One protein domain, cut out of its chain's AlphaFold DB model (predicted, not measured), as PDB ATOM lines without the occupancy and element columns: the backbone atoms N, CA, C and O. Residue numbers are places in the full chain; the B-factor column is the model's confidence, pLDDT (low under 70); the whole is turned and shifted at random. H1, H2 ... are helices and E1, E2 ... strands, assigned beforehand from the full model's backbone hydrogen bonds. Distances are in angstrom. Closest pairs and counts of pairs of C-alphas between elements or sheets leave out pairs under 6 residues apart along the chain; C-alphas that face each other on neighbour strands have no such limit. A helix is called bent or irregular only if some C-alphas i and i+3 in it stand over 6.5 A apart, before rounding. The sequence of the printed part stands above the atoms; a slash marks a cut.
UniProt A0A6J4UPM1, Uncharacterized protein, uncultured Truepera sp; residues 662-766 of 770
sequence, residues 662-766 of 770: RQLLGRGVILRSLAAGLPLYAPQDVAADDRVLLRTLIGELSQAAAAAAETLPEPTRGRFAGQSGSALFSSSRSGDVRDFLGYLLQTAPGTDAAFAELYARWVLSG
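AT A GLANCE: This is residues 662 to 766 of the 770 residues of an uncharacterized protein of uncultured Truepera sp (UniProt A0A6J4UPM1). One long, kinked helix, H3, runs along the longest axis; H4 folds back along its last part, while H5 and H6 pack on it crosswise. The small helices H1 and H2 lie towards one end, the unnamed stretch 712 to 724 makes the other end, and a short parallel strand pair, E1 and E2, lies beside the start of H6. The printed part has 105 residues, with six named helices and two named strands in the order H1, E1, H2, H3, H4, H5, E2, H6, and is mostly helix. It is compact, with a radius of gyration of the C-alphas of 13.2 A and spans of 38 by 25 by 21 A.

IN THESE COORDINATES: H1, residues 662 to 666, begins with C-alpha 662 at (279.488, 68.117, 124.112). E1 is residues 670 to 672, and H2 is residues 683 to 687. H3, residues 690 to 711, measures 29.8 A from C-alpha 690 at (289.138, 68.544, 122.205) to C-alpha 711. H4 is residues 725 to 731, 10.0 A long, and H5 is residues 734 to 747, 20.0 A long. E2, residues 752 to 754, is followed directly by H6, residues 755 to 764, 14.3 A long, which ends with C-alpha 764 at (289.503, 43.183, 121.857). H2 and H3 are irregular: C-alphas 684 and 687 are 7.2 A apart, and C-alphas 703 and 706 are 7.1 A apart. H3 has a kink of 50 degrees near residue 705.

HOW THE PARTS SIT: H3 is the hub, touching three helices. With residues 701 to 711 alone it touches H4 in a helical hairpin, opposite ways at a shallow tilt of 29 degrees; their closest C-alphas, Ala 705 and Ser 726, are 4.3 A apart. Its residues 694 to 698 touch H5, about perpendicular at 89 degrees, closest at the C-alphas of Leu 694 and Ser 734, 5.8 A. Its residues 697 to 704 touch H6, the same way at a steep tilt of 69.9 degrees, only just short of about perpendicular; the closest C-alphas, Leu 701 and Ala 756, are 5.9 A apart. H5 and H6 are close but not clearly touching, with the C-alphas of Phe 740 and Tyr 759 at 6.8 A. E1 and E2 are parallel neighbours, with N 672 and O 753 at 2.9 A, within hydrogen-bond range; with H2, H3, H4 and H5 between them they form a strand-helix-strand unit, two parallel neighbour strands joined through helices. H1 is close to but not clearly touching H2, with the C-alphas of Arg 662 and Val 686 at 5.8 A. In H1, H4, H5 and H6 every O i to N i+4 pair is within hydrogen-bond range; in H3 15 of 18 are, and in H2 0 of 1, with 0 of 2 O i to N i+3 pairs.

THE WHOLE: The two C-alphas farthest apart, those of Gln 684 and Thr 716, are 39.3 A apart. The printed part has no cut. The link from H3 to H4, 13 residues, is long. The mean pLDDT of the printed part is 90.0, and no printed residue is under 70.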
ATOM      1  N   ARG A 662     280.921  67.854 124.299       89.06
ATOM      2  CA  ARG A 662     279.488  68.117 124.112       89.06
ATOM      3  C   ARG A 662     278.753  66.947 123.473       89.06
ATOM      4  O   ARG A 662     277.622  66.673 123.851       89.06
ATOM      5  N   GLN A 663     279.378  66.234 122.538       87.31
ATOM      6  CA  GLN A 663     278.778  65.046 121.927       87.31
ATOM      7  C   GLN A 663     278.629  63.890 122.918       87.31
ATOM      8  O   GLN A 663     277.621  63.185 122.860       87.31
ATOM      9  N   LEU A 664     279.605  63.711 123.815       89.31
ATOM     10  CA  LEU A 664     279.569  62.693 124.865       89.31
ATOM     11  C   LEU A 664     278.487  63.014 125.899       89.31
ATOM     12  O   LEU A 664     277.562  62.221 126.062       89.31
ATOM     13  N   LEU A 665     278.525  64.215 126.489       87.25
ATOM     14  CA  LEU A 665     277.483  64.685 127.412       87.25
ATOM     15  C   LEU A 665     276.101  64.656 126.748       87.25
ATOM     16  O   LEU A 665     275.135  64.178 127.334       87.25
ATOM     17  N   GLY A 666     276.032  65.094 125.490       85.00
ATOM     18  CA  GLY A 666     274.834  65.092 124.659       85.00
ATOM     19  C   GLY A 666     274.221  63.713 124.463       85.00
ATOM     20  O   GLY A 666     273.017  63.612 124.299       85.00
ATOM     21  N   ARG A 667     275.009  62.639 124.513       86.81
ATOM     22  CA  ARG A 667     274.504  61.263 124.440       86.81
ATOM     23  C   ARG A 667     274.413  60.589 125.803       86.81
ATOM     24  O   ARG A 667     274.220  59.384 125.838       86.81
ATOM     25  N   GLY A 668     274.576  61.323 126.905       86.25
ATOM     26  CA  GLY A 668     274.601  60.743 128.248       86.25
ATOM     27  C   GLY A 668     275.776  59.794 128.471       86.25
ATOM     28  O   GLY A 668     275.667  58.874 129.270       86.25
ATOM     29  N   VAL A 669     276.871  59.970 127.727       90.75
ATOM     30  CA  VAL A 669     278.091  59.190 127.923       90.75
ATOM     31  C   VAL A 669     278.923  59.867 129.006       90.75
ATOM     32  O   VAL A 669     279.239  61.051 128.890       90.75
ATOM     33  N   ILE A 670     279.281  59.115 130.044       91.69
ATOM     34  CA  ILE A 670     280.151  59.519 131.146       91.69
ATOM     35  C   ILE A 670     281.299  58.513 131.208       91.69
ATOM     36  O   ILE A 670     281.108  57.320 131.434       91.69
ATOM     37  N   LEU A 671     282.517  59.000 130.977       95.06
ATOM     38  CA  LEU A 671     283.724  58.183 131.068       95.06
ATOM     39  C   LEU A 671     284.426  58.468 132.388       95.06
ATOM     40  O   LEU A 671     284.773  59.617 132.667       95.06
ATOM     41  N   ARG A 672     284.644  57.423 133.182       96.56
ATOM     42  CA  ARG A 672     285.269  57.514 134.505       96.56
ATOM     43  C   ARG A 672     286.711  57.022 134.487       96.56
ATOM     44  O   ARG A 672     287.056  56.126 133.715       96.56
ATOM     45  N   SER A 673     287.536  57.600 135.357       94.88
ATOM     46  CA  SER A 673     288.858  57.062 135.683       94.88
ATOM     47  C   SER A 673     288.708  55.668 136.290       94.88
ATOM     48  O   SER A 673     287.829  55.455 137.128       94.88
ATOM     49  N   LEU A 674     289.569  54.738 135.889       90.44
ATOM     50  CA  LEU A 674     289.596  53.370 136.393       90.44
ATOM     51  C   LEU A 674     289.954  53.335 137.883       90.44
ATOM     52  O   LEU A 674     289.347  52.590 138.644       90.44
ATOM     53  N   ALA A 675     290.922  54.154 138.306       86.94
ATOM     54  CA  ALA A 675     291.426  54.132 139.677       86.94
ATOM     55  C   ALA A 675     290.522  54.900 140.656       86.94
ATOM     56  O   ALA A 675     290.276  54.437 141.766       86.94
ATOM     57  N   ALA A 676     290.044  56.082 140.257       88.12
ATOM     58  CA  ALA A 676     289.311  56.977 141.155       88.12
ATOM     59  C   ALA A 676     287.782  56.914 140.989       88.12
ATOM     60  O   ALA A 676     287.061  57.467 141.816       88.12
ATOM     61  N   GLY A 677     287.269  56.327 139.900       90.44
ATOM     62  CA  GLY A 677     285.836  56.346 139.572       90.44
ATOM     63  C   GLY A 677     285.275  57.745 139.265       90.44
ATOM     64  O   GLY A 677     284.059  57.921 139.133       90.44
ATOM     65  N   LEU A 678     286.139  58.756 139.154       92.81
ATOM     66  CA  LEU A 678     285.756  60.143 138.903       92.81
ATOM     67  C   LEU A 678     285.543  60.394 137.400       92.81
ATOM     68  O   LEU A 678     286.297  59.839 136.596       92.81
ATOM     69  N   PRO A 679     284.567  61.234 137.002       93.50
ATOM     70  CA  PRO A 679     284.393  61.633 135.607       93.50
ATOM     71  C   PRO A 679     285.660  62.282 135.033       93.50
ATOM     72  O   PRO A 679     286.254  63.159 135.657       93.50
ATOM     73  N   LEU A 680     286.057  61.870 133.827       94.44
ATOM     74  CA  LEU A 680     287.247  62.377 133.122       94.44
ATOM     75  C   LEU A 680     287.003  63.715 132.402       94.44
ATOM     76  O   LEU A 680     287.928  64.298 131.839       94.44
ATOM     77  N   TYR A 681     285.756  64.177 132.401       93.12
ATOM     78  CA  TYR A 681     285.306  65.487 131.941       93.12
ATOM     79  C   TYR A 681     283.982  65.834 132.627       93.12
ATOM     80  O   TYR A 681     283.251  64.953 133.087       93.12
ATOM     81  N   ALA A 682     283.662  67.121 132.667       88.50
ATOM     82  CA  ALA A 682     282.459  67.668 133.275       88.50
ATOM     83  C   ALA A 682     281.791  68.715 132.358       88.50
ATOM     84  O   ALA A 682     282.407  69.200 131.407       88.50
ATOM     85  N   PRO A 683     280.540  69.129 132.644       84.62
ATOM     86  CA  PRO A 683     279.844  70.168 131.878       84.62
ATOM     87  C   PRO A 683     280.602  71.495 131.740       84.62
ATOM     88  O   PRO A 683     280.416  72.202 130.756       84.62
ATOM     89  N   GLN A 684     281.479  71.834 132.687       85.31
ATOM     90  CA  GLN A 684     282.331  73.025 132.599       85.31
ATOM     91  C   GLN A 684     283.417  72.936 131.510       85.31
ATOM     92  O   GLN A 684     283.886  73.967 131.028       85.31
ATOM     93  N   ASP A 685     283.773  71.729 131.061       87.62
ATOM     94  CA  ASP A 685     284.848  71.500 130.089       87.62
ATOM     95  C   ASP A 685     284.380  71.653 128.635       87.62
ATOM     96  O   ASP A 685     285.184  71.582 127.708       87.62
ATOM     97  N   VAL A 686     283.089  71.916 128.397       84.38
ATOM     98  CA  VAL A 686     282.502  72.038 127.046       84.38
ATOM     99  C   VAL A 686     283.109  73.153 126.192       84.38
ATOM    100  O   VAL A 686     282.923  73.172 124.975       84.38
ATOM    101  N   ALA A 687     283.788  74.119 126.818       79.88
ATOM    102  CA  ALA A 687     284.476  75.197 126.120       79.88
ATOM    103  C   ALA A 687     285.908  74.821 125.706       79.88
ATOM    104  O   ALA A 687     286.463  75.494 124.829       79.88
ATOM    105  N   ALA A 688     286.487  73.777 126.307       81.62
ATOM    106  CA  ALA A 688     287.865  73.363 126.088       81.62
ATOM    107  C   ALA A 688     288.091  72.834 124.663       81.62
ATOM    108  O   ALA A 688     287.179  72.359 123.987       81.62
ATOM    109  N   ASP A 689     289.336  72.934 124.197       84.75
ATOM    110  CA  ASP A 689     289.774  72.280 122.962       84.75
ATOM    111  C   ASP A 689     289.729  70.755 123.159       84.75
ATOM    112  O   ASP A 689     290.202  70.249 124.179       84.75
ATOM    113  N   ASP A 690     289.213  70.011 122.179       88.88
ATOM    114  CA  ASP A 690     289.138  68.544 122.205       88.88
ATOM    115  C   ASP A 690     290.507  67.876 122.464       88.88
ATOM    116  O   ASP A 690     290.581  66.769 123.001       88.88
ATOM    117  N   ARG A 691     291.622  68.555 122.150       89.12
ATOM    118  CA  ARG A 691     292.989  68.127 122.504       89.12
ATOM    119  C   ARG A 691     293.214  68.000 124.013       89.12
ATOM    120  O   ARG A 691     294.138  67.302 124.423       89.12
ATOM    121  N   VAL A 692     292.442  68.698 124.845       92.00
ATOM    122  CA  VAL A 692     292.488  68.565 126.308       92.00
ATOM    123  C   VAL A 692     291.896  67.220 126.712       92.00
ATOM    124  O   VAL A 692     292.615  66.420 127.301       92.00
ATOM    125  N   LEU A 693     290.660  66.923 126.290       93.75
ATOM    126  CA  LEU A 693     290.007  65.636 126.552       93.75
ATOM    127  C   LEU A 693     290.865  64.464 126.058       93.75
ATOM    128  O   LEU A 693     291.129  63.528 126.805       93.75
ATOM    129  N   LEU A 694     291.354  64.533 124.816       95.12
ATOM    130  CA  LEU A 694     292.175  63.465 124.241       95.12
ATOM    131  C   LEU A 694     293.466  63.229 125.038       95.12
ATOM    132  O   LEU A 694     293.873  62.083 125.193       95.12
ATOM    133  N   ARG A 695     294.102  64.284 125.568       94.50
ATOM    134  CA  ARG A 695     295.274  64.135 126.445       94.50
ATOM    135  C   ARG A 695     294.908  63.510 127.787       94.50
ATOM    136  O   ARG A 695     295.641  62.634 128.231       94.50
ATOM    137  N   THR A 696     293.795  63.915 128.397       95.38
ATOM    138  CA  THR A 696     293.303  63.325 129.652       95.38
ATOM    139  C   THR A 696     293.063  61.826 129.494       95.38
ATOM    140  O   THR A 696     293.567  61.035 130.284       95.38
ATOM    141  N   LEU A 697     292.374  61.423 128.424       96.69
ATOM    142  CA  LEU A 697     292.086  60.018 128.137       96.69
ATOM    143  C   LEU A 697     293.365  59.205 127.857       96.69
ATOM    144  O   LEU A 697     293.528  58.114 128.390       96.69
ATOM    145  N   ILE A 698     294.326  59.733 127.091       96.50
ATOM    146  CA  ILE A 698     295.622  59.051 126.887       96.50
ATOM    147  C   ILE A 698     296.395  58.914 128.207       96.50
ATOM    148  O   ILE A 698     297.022  57.881 128.452       96.50
ATOM    149  N   GLY A 699     296.346  59.940 129.059       94.88
ATOM    150  CA  GLY A 699     296.926  59.899 130.398       94.88
ATOM    151  C   GLY A 699     296.322  58.782 131.249       94.88
ATOM    152  O   GLY A 699     297.067  58.036 131.877       94.88
ATOM    153  N   GLU A 700     295.000  58.613 131.199       96.44
ATOM    154  CA  GLU A 700     294.286  57.531 131.889       96.44
ATOM    155  C   GLU A 700     294.717  56.141 131.385       96.44
ATOM    156  O   GLU A 700     295.016  55.269 132.198       96.44
ATOM    157  N   LEU A 701     294.844  55.932 130.064       95.88
ATOM    158  CA  LEU A 701     295.380  54.668 129.526       95.88
ATOM    159  C   LEU A 701     296.811  54.422 130.008       95.88
ATOM    160  O   LEU A 701     297.135  53.321 130.446       95.88
ATOM    161  N   SER A 702     297.656  55.453 129.977       93.50
ATOM    162  CA  SER A 702     299.053  55.350 130.410       93.50
ATOM    163  C   SER A 702     299.163  54.957 131.887       93.50
ATOM    164  O   SER A 702     300.006  54.139 132.244       93.50
ATOM    165  N   GLN A 703     298.291  55.494 132.746       92.31
ATOM    166  CA  GLN A 703     298.227  55.128 134.165       92.31
ATOM    167  C   GLN A 703     297.688  53.704 134.374       92.31
ATOM    168  O   GLN A 703     298.190  52.977 135.230       92.31
ATOM    169  N   ALA A 704     296.721  53.271 133.561       93.50
ATOM    170  CA  ALA A 704     296.157  51.924 133.615       93.50
ATOM    171  C   ALA A 704     297.064  50.838 132.995       93.50
ATOM    172  O   ALA A 704     296.796  49.648 133.160       93.50
ATOM    173  N   ALA A 705     298.140  51.209 132.289       91.94
ATOM    174  CA  ALA A 705     298.973  50.278 131.521       91.94
ATOM    175  C   ALA A 705     299.637  49.183 132.373       91.94
ATOM    176  O   ALA A 705     299.804  48.059 131.899       91.94
ATOM    177  N   ALA A 706     300.013  49.484 133.620       87.25
ATOM    178  CA  ALA A 706     300.583  48.489 134.529       87.25
ATOM    179  C   ALA A 706     299.542  47.426 134.918       87.25
ATOM    180  O   ALA A 706     299.804  46.235 134.790       87.25
ATOM    181  N   ALA A 707     298.331  47.852 135.293       86.12
ATOM    182  CA  ALA A 707     297.233  46.945 135.631       86.12
ATOM    183  C   ALA A 707     296.765  46.116 134.419       86.12
ATOM    184  O   ALA A 707     296.423  44.940 134.549       86.12
ATOM    185  N   ALA A 708     296.800  46.704 133.219       87.75
ATOM    186  CA  ALA A 708     296.461  46.012 131.979       87.75
ATOM    187  C   ALA A 708     297.457  44.898 131.617       87.75
ATOM    188  O   ALA A 708     297.069  43.947 130.946       87.75
ATOM    189  N   ALA A 709     298.719  44.983 132.062       85.19
ATOM    190  CA  ALA A 709     299.724  43.940 131.832       85.19
ATOM    191  C   ALA A 709     299.305  42.584 132.417       85.19
ATOM    192  O   ALA A 709     299.595  41.542 131.837       85.19
ATOM    193  N   GLU A 710     298.634  42.618 133.569       81.44
ATOM    194  CA  GLU A 710     298.272  41.429 134.342       81.44
ATOM    195  C   GLU A 710     296.899  40.868 133.955       81.44
ATOM    196  O   GLU A 710     296.624  39.691 134.175       81.44
ATOM    197  N   THR A 711     296.025  41.708 133.392       85.50
ATOM    198  CA  THR A 711     294.586  41.414 133.289       85.50
ATOM    199  C   THR A 711     294.040  41.420 131.866       85.50
ATOM    200  O   THR A 711     293.046  40.742 131.601       85.50
ATOM    201  N   LEU A 712     294.654  42.161 130.937       87.69
ATOM    202  CA  LEU A 712     294.122  42.320 129.587       87.69
ATOM    203  C   LEU A 712     294.715  41.258 128.642       87.69
ATOM    204  O   LEU A 712     295.929  41.262 128.425       87.69
ATOM    205  N   PRO A 713     293.895  40.373 128.039       89.00
ATOM    206  CA  PRO A 713     294.388  39.406 127.064       89.00
ATOM    207  C   PRO A 713     294.931  40.094 125.807       89.00
ATOM    208  O   PRO A 713     294.474  41.172 125.420       89.00
ATOM    209  N   GLU A 714     295.888  39.447 125.140       90.00
ATOM    210  CA  GLU A 714     296.452  39.956 123.888       90.00
ATOM    211  C   GLU A 714     295.385  39.975 122.779       90.00
ATOM    212  O   GLU A 714     294.744  38.947 122.520       90.00
ATOM    213  N   PRO A 715     295.172  41.110 122.087       88.56
ATOM    214  CA  PRO A 715     294.241  41.156 120.970       88.56
ATOM    215  C   PRO A 715     294.720  40.232 119.849       88.56
ATOM    216  O   PRO A 715     295.871  40.287 119.421       88.56
ATOM    217  N   THR A 716     293.821  39.405 119.322       87.81
ATOM    218  CA  THR A 716     294.140  38.443 118.251       87.81
ATOM    219  C   THR A 716     293.879  38.992 116.846       87.81
ATOM    220  O   THR A 716     294.225  38.354 115.855       87.81
ATOM    221  N   ARG A 717     293.262  40.177 116.738       84.38
ATOM    222  CA  ARG A 717     292.868  40.812 115.472       84.38
ATOM    223  C   ARG A 717     292.811  42.338 115.593       84.38
ATOM    224  O   ARG A 717     292.681  42.873 116.689       84.38
ATOM    225  N   GLY A 718     292.844  43.029 114.454       83.88
ATOM    226  CA  GLY A 718     292.774  44.493 114.384       83.88
ATOM    227  C   GLY A 718     294.130  45.185 114.560       83.88
ATOM    228  O   GLY A 718     295.172  44.536 114.629       83.88
ATOM    229  N   ARG A 719     294.123  46.523 114.624       84.81
ATOM    230  CA  ARG A 719     295.344  47.365 114.618       84.81
ATOM    231  C   ARG A 719     296.301  47.145 115.800       84.81
ATOM    232  O   ARG A 719     297.450  47.566 115.729       84.81
ATOM    233  N   PHE A 720     295.833  46.498 116.866       89.06
ATOM    234  CA  PHE A 720     296.612  46.213 118.073       89.06
ATOM    235  C   PHE A 720     296.927  44.720 118.253       89.06
ATOM    236  O   PHE A 720     297.296  44.300 119.349       89.06
ATOM    237  N   ALA A 721     296.750  43.906 117.205       89.25
ATOM    238  CA  ALA A 721     296.976  42.468 117.286       89.25
ATOM    239  C   ALA A 721     298.410  42.134 117.731       89.25
ATOM    240  O   ALA A 721     299.373  42.693 117.205       89.25
ATOM    241  N   GLY A 722     298.540  41.218 118.694       86.25
ATOM    242  CA  GLY A 722     299.828  40.761 119.227       86.25
ATOM    243  C   GLY A 722     300.544  41.745 120.162       86.25
ATOM    244  O   GLY A 722     301.704  41.520 120.494       86.25
ATOM    245  N   GLN A 723     299.899  42.840 120.581       90.62
ATOM    246  CA  GLN A 723     300.434  43.708 121.634       90.62
ATOM    247  C   GLN A 723     299.969  43.232 123.015       90.62
ATOM    248  O   GLN A 723     298.790  42.937 123.207       90.62
ATOM    249  N   SER A 724     300.874  43.232 123.998       88.88
ATOM    250  CA  SER A 724     300.498  43.036 125.402       88.88
ATOM    251  C   SER A 724     299.648  44.205 125.906       88.88
ATOM    252  O   SER A 724     299.773  45.328 125.409       88.88
ATOM    253  N   GLY A 725     298.810  43.983 126.925       86.81
ATOM    254  CA  GLY A 725     297.915  45.026 127.442       86.81
ATOM    255  C   GLY A 725     298.633  46.309 127.879       86.81
ATOM    256  O   GLY A 725     298.172  47.416 127.597       86.81
ATOM    257  N   SER A 726     299.823  46.172 128.470       89.44
ATOM    258  CA  SER A 726     300.675  47.307 128.844       89.44
ATOM    259  C   SER A 726     301.229  48.070 127.639       89.44
ATOM    260  O   SER A 726     301.178  49.304 127.607       89.44
ATOM    261  N   ALA A 727     301.720  47.352 126.619       89.69
ATOM    262  CA  ALA A 727     302.234  47.959 125.392       89.69
ATOM    263  C   ALA A 727     301.123  48.677 124.613       89.69
ATOM    264  O   ALA A 727     301.337  49.761 124.069       89.69
ATOM    265  N   LEU A 728     299.920  48.109 124.623       92.25
ATOM    266  CA  LEU A 728     298.744  48.638 123.950       92.25
ATOM    267  C   LEU A 728     298.269  49.965 124.544       92.25
ATOM    268  O   LEU A 728     298.069  50.944 123.821       92.25
ATOM    269  N   PHE A 729     298.122  50.026 125.868       94.38
ATOM    270  CA  PHE A 729     297.730  51.261 126.549       94.38
ATOM    271  C   PHE A 729     298.820  52.335 126.456       94.38
ATOM    272  O   PHE A 729     298.507  53.488 126.170       94.38
ATOM    273  N   SER A 730     300.095  51.958 126.598       91.62
ATOM    274  CA  SER A 730     301.220  52.906 126.545       91.62
ATOM    275  C   SER A 730     301.489  53.468 125.144       91.62
ATOM    276  O   SER A 730     302.035  54.561 125.011       91.62
ATOM    277  N   SER A 731     301.139  52.728 124.085       89.25
ATOM    278  CA  SER A 731     301.386  53.136 122.694       89.25
ATOM    279  C   SER A 731     300.194  53.820 122.013       89.25
ATOM    280  O   SER A 731     300.363  54.367 120.918       89.25
ATOM    281  N   SER A 732     299.016  53.828 122.652       93.31
ATOM    282  CA  SER A 732     297.787  54.432 122.124       93.31
ATOM    283  C   SER A 732     297.928  55.945 121.915       93.31
ATOM    284  O   SER A 732     298.405  56.679 122.784       93.31
ATOM    285  N   ARG A 733     297.494  56.439 120.750       93.38
ATOM    286  CA  ARG A 733     297.618  57.849 120.345       93.38
ATOM    287  C   ARG A 733     296.257  58.539 120.286       93.38
ATOM    288  O   ARG A 733     295.202  57.915 120.317       93.38
ATOM    289  N   SER A 734     296.262  59.864 120.112       92.62
ATOM    290  CA  SER A 734     295.024  60.657 120.004       92.62
ATOM    291  C   SER A 734     294.128  60.256 118.831       92.62
ATOM    292  O   SER A 734     292.931  60.519 118.885       92.62
ATOM    293  N   GLY A 735     294.689  59.658 117.774       91.69
ATOM    294  CA  GLY A 735     293.903  59.087 116.678       91.69
ATOM    295  C   GLY A 735     293.067  57.897 117.144       91.69
ATOM    296  O   GLY A 735     291.865  57.877 116.913       91.69
ATOM    297  N   ASP A 736     293.670  56.978 117.898       92.62
ATOM    298  CA  ASP A 736     293.005  55.764 118.376       92.62
ATOM    299  C   ASP A 736     291.881  56.073 119.366       92.62
ATOM    300  O   ASP A 736     290.769  55.566 119.236       92.62
ATOM    301  N   VAL A 737     292.137  56.987 120.309       94.94
ATOM    302  CA  VAL A 737     291.108  57.458 121.247       94.94
ATOM    303  C   VAL A 737     289.973  58.165 120.505       94.94
ATOM    304  O   VAL A 737     288.811  57.988 120.856       94.94
ATOM    305  N   ARG A 738     290.270  58.936 119.452       93.19
ATOM    306  CA  ARG A 738     289.228  59.601 118.659       93.19
ATOM    307  C   ARG A 738     288.350  58.595 117.914       93.19
ATOM    308  O   ARG A 738     287.133  58.765 117.922       93.19
ATOM    309  N   ASP A 739     288.940  57.562 117.318       92.12
ATOM    310  CA  ASP A 739     288.185  56.500 116.642       92.12
ATOM    311  C   ASP A 739     287.285  55.748 117.628       92.12
ATOM    312  O   ASP A 739     286.112  55.513 117.337       92.12
ATOM    313  N   PHE A 740     287.807  55.439 118.820       93.75
ATOM    314  CA  PHE A 740     287.032  54.829 119.899       93.75
ATOM    315  C   PHE A 740     285.839  55.696 120.309       93.75
ATOM    316  O   PHE A 740     284.718  55.200 120.382       93.75
ATOM    317  N   LEU A 741     286.053  56.993 120.556       92.81
ATOM    318  CA  LEU A 741     284.964  57.900 120.920       92.81
ATOM    319  C   LEU A 741     283.929  58.004 119.791       92.81
ATOM    320  O   LEU A 741     282.733  58.028 120.065       92.81
ATOM    321  N   GLY A 742     284.368  58.011 118.528       89.50
ATOM    322  CA  GLY A 742     283.477  57.961 117.370       89.50
ATOM    323  C   GLY A 742     282.607  56.701 117.347       89.50
ATOM    324  O   GLY A 742     281.394  56.806 117.170       89.50
ATOM    325  N   TYR A 743     283.205  55.531 117.592       89.88
ATOM    326  CA  TYR A 743     282.498  54.254 117.732       89.88
ATOM    327  C   TYR A 743     281.501  54.274 118.898       89.88
ATOM    328  O   TYR A 743     280.337  53.902 118.737       89.88
ATOM    329  N   LEU A 744     281.931  54.762 120.063       90.00
ATOM    330  CA  LEU A 744     281.121  54.808 121.279       90.00
ATOM    331  C   LEU A 744     279.878  55.691 121.105       90.00
ATOM    332  O   LEU A 744     278.775  55.293 121.476       90.00
ATOM    333  N   LEU A 745     280.036  56.861 120.477       86.44
ATOM    334  CA  LEU A 745     278.937  57.790 120.197       86.44
ATOM    335  C   LEU A 745     277.874  57.206 119.249       86.44
ATOM    336  O   LEU A 745     276.741  57.687 119.250       86.44
ATOM    337  N   GLN A 746     278.211  56.208 118.433       83.50
ATOM    338  CA  GLN A 746     277.240  55.542 117.559       83.50
ATOM    339  C   GLN A 746     276.582  54.324 118.211       83.50
ATOM    340  O   GLN A 746     275.412  54.057 117.957       83.50
ATOM    341  N   THR A 747     277.331  53.578 119.021       84.00
ATOM    342  CA  THR A 747     276.938  52.224 119.438       84.00
ATOM    343  C   THR A 747     276.388  52.132 120.854       84.00
ATOM    344  O   THR A 747     275.663  51.183 121.144       84.00
ATOM    345  N   ALA A 748     276.696  53.091 121.734       81.38
ATOM    346  CA  ALA A 748     276.330  52.996 123.146       81.38
ATOM    347  C   ALA A 748     275.988  54.367 123.775       81.38
ATOM    348  O   ALA A 748     276.708  54.848 124.660       81.38
ATOM    349  N   PRO A 749     274.896  55.031 123.344       80.62
ATOM    350  CA  PRO A 749     274.378  56.195 124.062       80.62
ATOM    351  C   PRO A 749     273.944  55.807 125.489       80.62
ATOM    352  O   PRO A 749     273.505  54.686 125.724       80.62
ATOM    353  N   GLY A 750     274.067  56.732 126.441       81.75
ATOM    354  CA  GLY A 750     273.687  56.551 127.848       81.75
ATOM    355  C   GLY A 750     274.699  55.778 128.700       81.75
ATOM    356  O   GLY A 750     274.362  55.326 129.789       81.75
ATOM    357  N   THR A 751     275.921  55.572 128.204       88.56
ATOM    358  CA  THR A 751     276.946  54.776 128.896       88.56
ATOM    359  C   THR A 751     277.601  55.549 130.043       88.56
ATOM    360  O   THR A 751     278.260  56.550 129.784       88.56
ATOM    361  N   ASP A 752     277.547  55.037 131.274       92.25
ATOM    362  CA  ASP A 752     278.369  55.503 132.405       92.25
ATOM    363  C   ASP A 752     279.310  54.376 132.871       92.25
ATOM    364  O   ASP A 752     278.857  53.394 133.461       92.25
ATOM    365  N   ALA A 753     280.607  54.462 132.544       94.12
ATOM    366  CA  ALA A 753     281.568  53.394 132.855       94.12
ATOM    367  C   ALA A 753     283.042  53.841 132.858       94.12
ATOM    368  O   ALA A 753     283.404  54.932 132.405       94.12
ATOM    369  N   ALA A 754     283.916  52.954 133.350       94.88
ATOM    370  CA  ALA A 754     285.362  53.144 133.337       94.88
ATOM    371  C   ALA A 754     285.912  53.175 131.901       94.88
ATOM    372  O   ALA A 754     285.720  52.248 131.107       94.88
ATOM    373  N   PHE A 755     286.636  54.243 131.569       96.31
ATOM    374  CA  PHE A 755     287.137  54.485 130.218       96.31
ATOM    375  C   PHE A 755     288.080  53.384 129.723       96.31
ATOM    376  O   PHE A 755     287.889  52.862 128.623       96.31
ATOM    377  N   ALA A 756     289.081  53.025 130.532       94.38
ATOM    378  CA  ALA A 756     290.104  52.053 130.154       94.38
ATOM    379  C   ALA A 756     289.501  50.671 129.842       94.38
ATOM    380  O   ALA A 756     289.943  50.001 128.910       94.38
ATOM    381  N   GLU A 757     288.446  50.270 130.557       93.38
ATOM    382  CA  GLU A 757     287.741  49.009 130.312       93.38
ATOM    383  C   GLU A 757     286.961  49.022 128.997       93.38
ATOM    384  O   GLU A 757     287.046  48.075 128.214       93.38
ATOM    385  N   LEU A 758     286.205  50.092 128.727       94.06
ATOM    386  CA  LEU A 758     285.472  50.221 127.467       94.06
ATOM    387  C   LEU A 758     286.426  50.259 126.271       94.06
ATOM    388  O   LEU A 758     286.175  49.607 125.255       94.06
ATOM    389  N   TYR A 759     287.536  50.984 126.412       94.56
ATOM    390  CA  TYR A 759     288.576  51.058 125.395       94.56
ATOM    391  C   TYR A 759     289.203  49.678 125.145       94.56
ATOM    392  O   TYR A 759     289.301  49.248 123.996       94.56
ATOM    393  N   ALA A 760     289.531  48.932 126.206       93.06
ATOM    394  CA  ALA A 760     289.992  47.547 126.118       93.06
ATOM    395  C   ALA A 760     288.996  46.631 125.391       93.06
ATOM    396  O   ALA A 760     289.389  45.882 124.497       93.06
ATOM    397  N   ARG A 761     287.697  46.701 125.715       92.12
ATOM    398  CA  ARG A 761     286.663  45.895 125.038       92.12
ATOM    399  C   ARG A 761     286.567  46.224 123.553       92.12
ATOM    400  O   ARG A 761     286.514  45.314 122.725       92.12
ATOM    401  N   TRP A 762     286.581  47.507 123.205       93.00
ATOM    402  CA  TRP A 762     286.576  47.941 121.810       93.00
ATOM    403  C   TRP A 762     287.800  47.410 121.056       93.00
ATOM    404  O   TRP A 762     287.667  46.849 119.967       93.00
ATOM    405  N   VAL A 763     288.980  47.477 121.664       91.62
ATOM    406  CA  VAL A 763     290.211  46.905 121.114       91.62
ATOM    407  C   VAL A 763     290.109  45.391 120.916       91.62
ATOM    408  O   VAL A 763     290.387  44.910 119.818       91.62
ATOM    409  N   LEU A 764     289.663  44.642 121.929       90.31
ATOM    410  CA  LEU A 764     289.503  43.183 121.857       90.31
ATOM    411  C   LEU A 764     288.463  42.765 120.809       90.31
ATOM    412  O   LEU A 764     288.578  41.705 120.195       90.31
ATOM    413  N   SER A 765     287.484  43.628 120.531       87.94
ATOM    414  CA  SER A 765     286.531  43.416 119.441       87.94
ATOM    415  C   SER A 765     287.152  43.581 118.042       87.94
ATOM    416  O   SER A 765     286.536  43.169 117.059       87.94
ATOM    417  N   GLY A 766     288.394  44.070 117.943       86.19
ATOM    418  CA  GLY A 766     289.132  44.328 116.703       86.19
ATOM    419  C   GLY A 766     289.306  45.815 116.376       86.19
ATOM    420  O   GLY A 766     289.764  46.128 115.279       86.19
TER     421      GLY A 766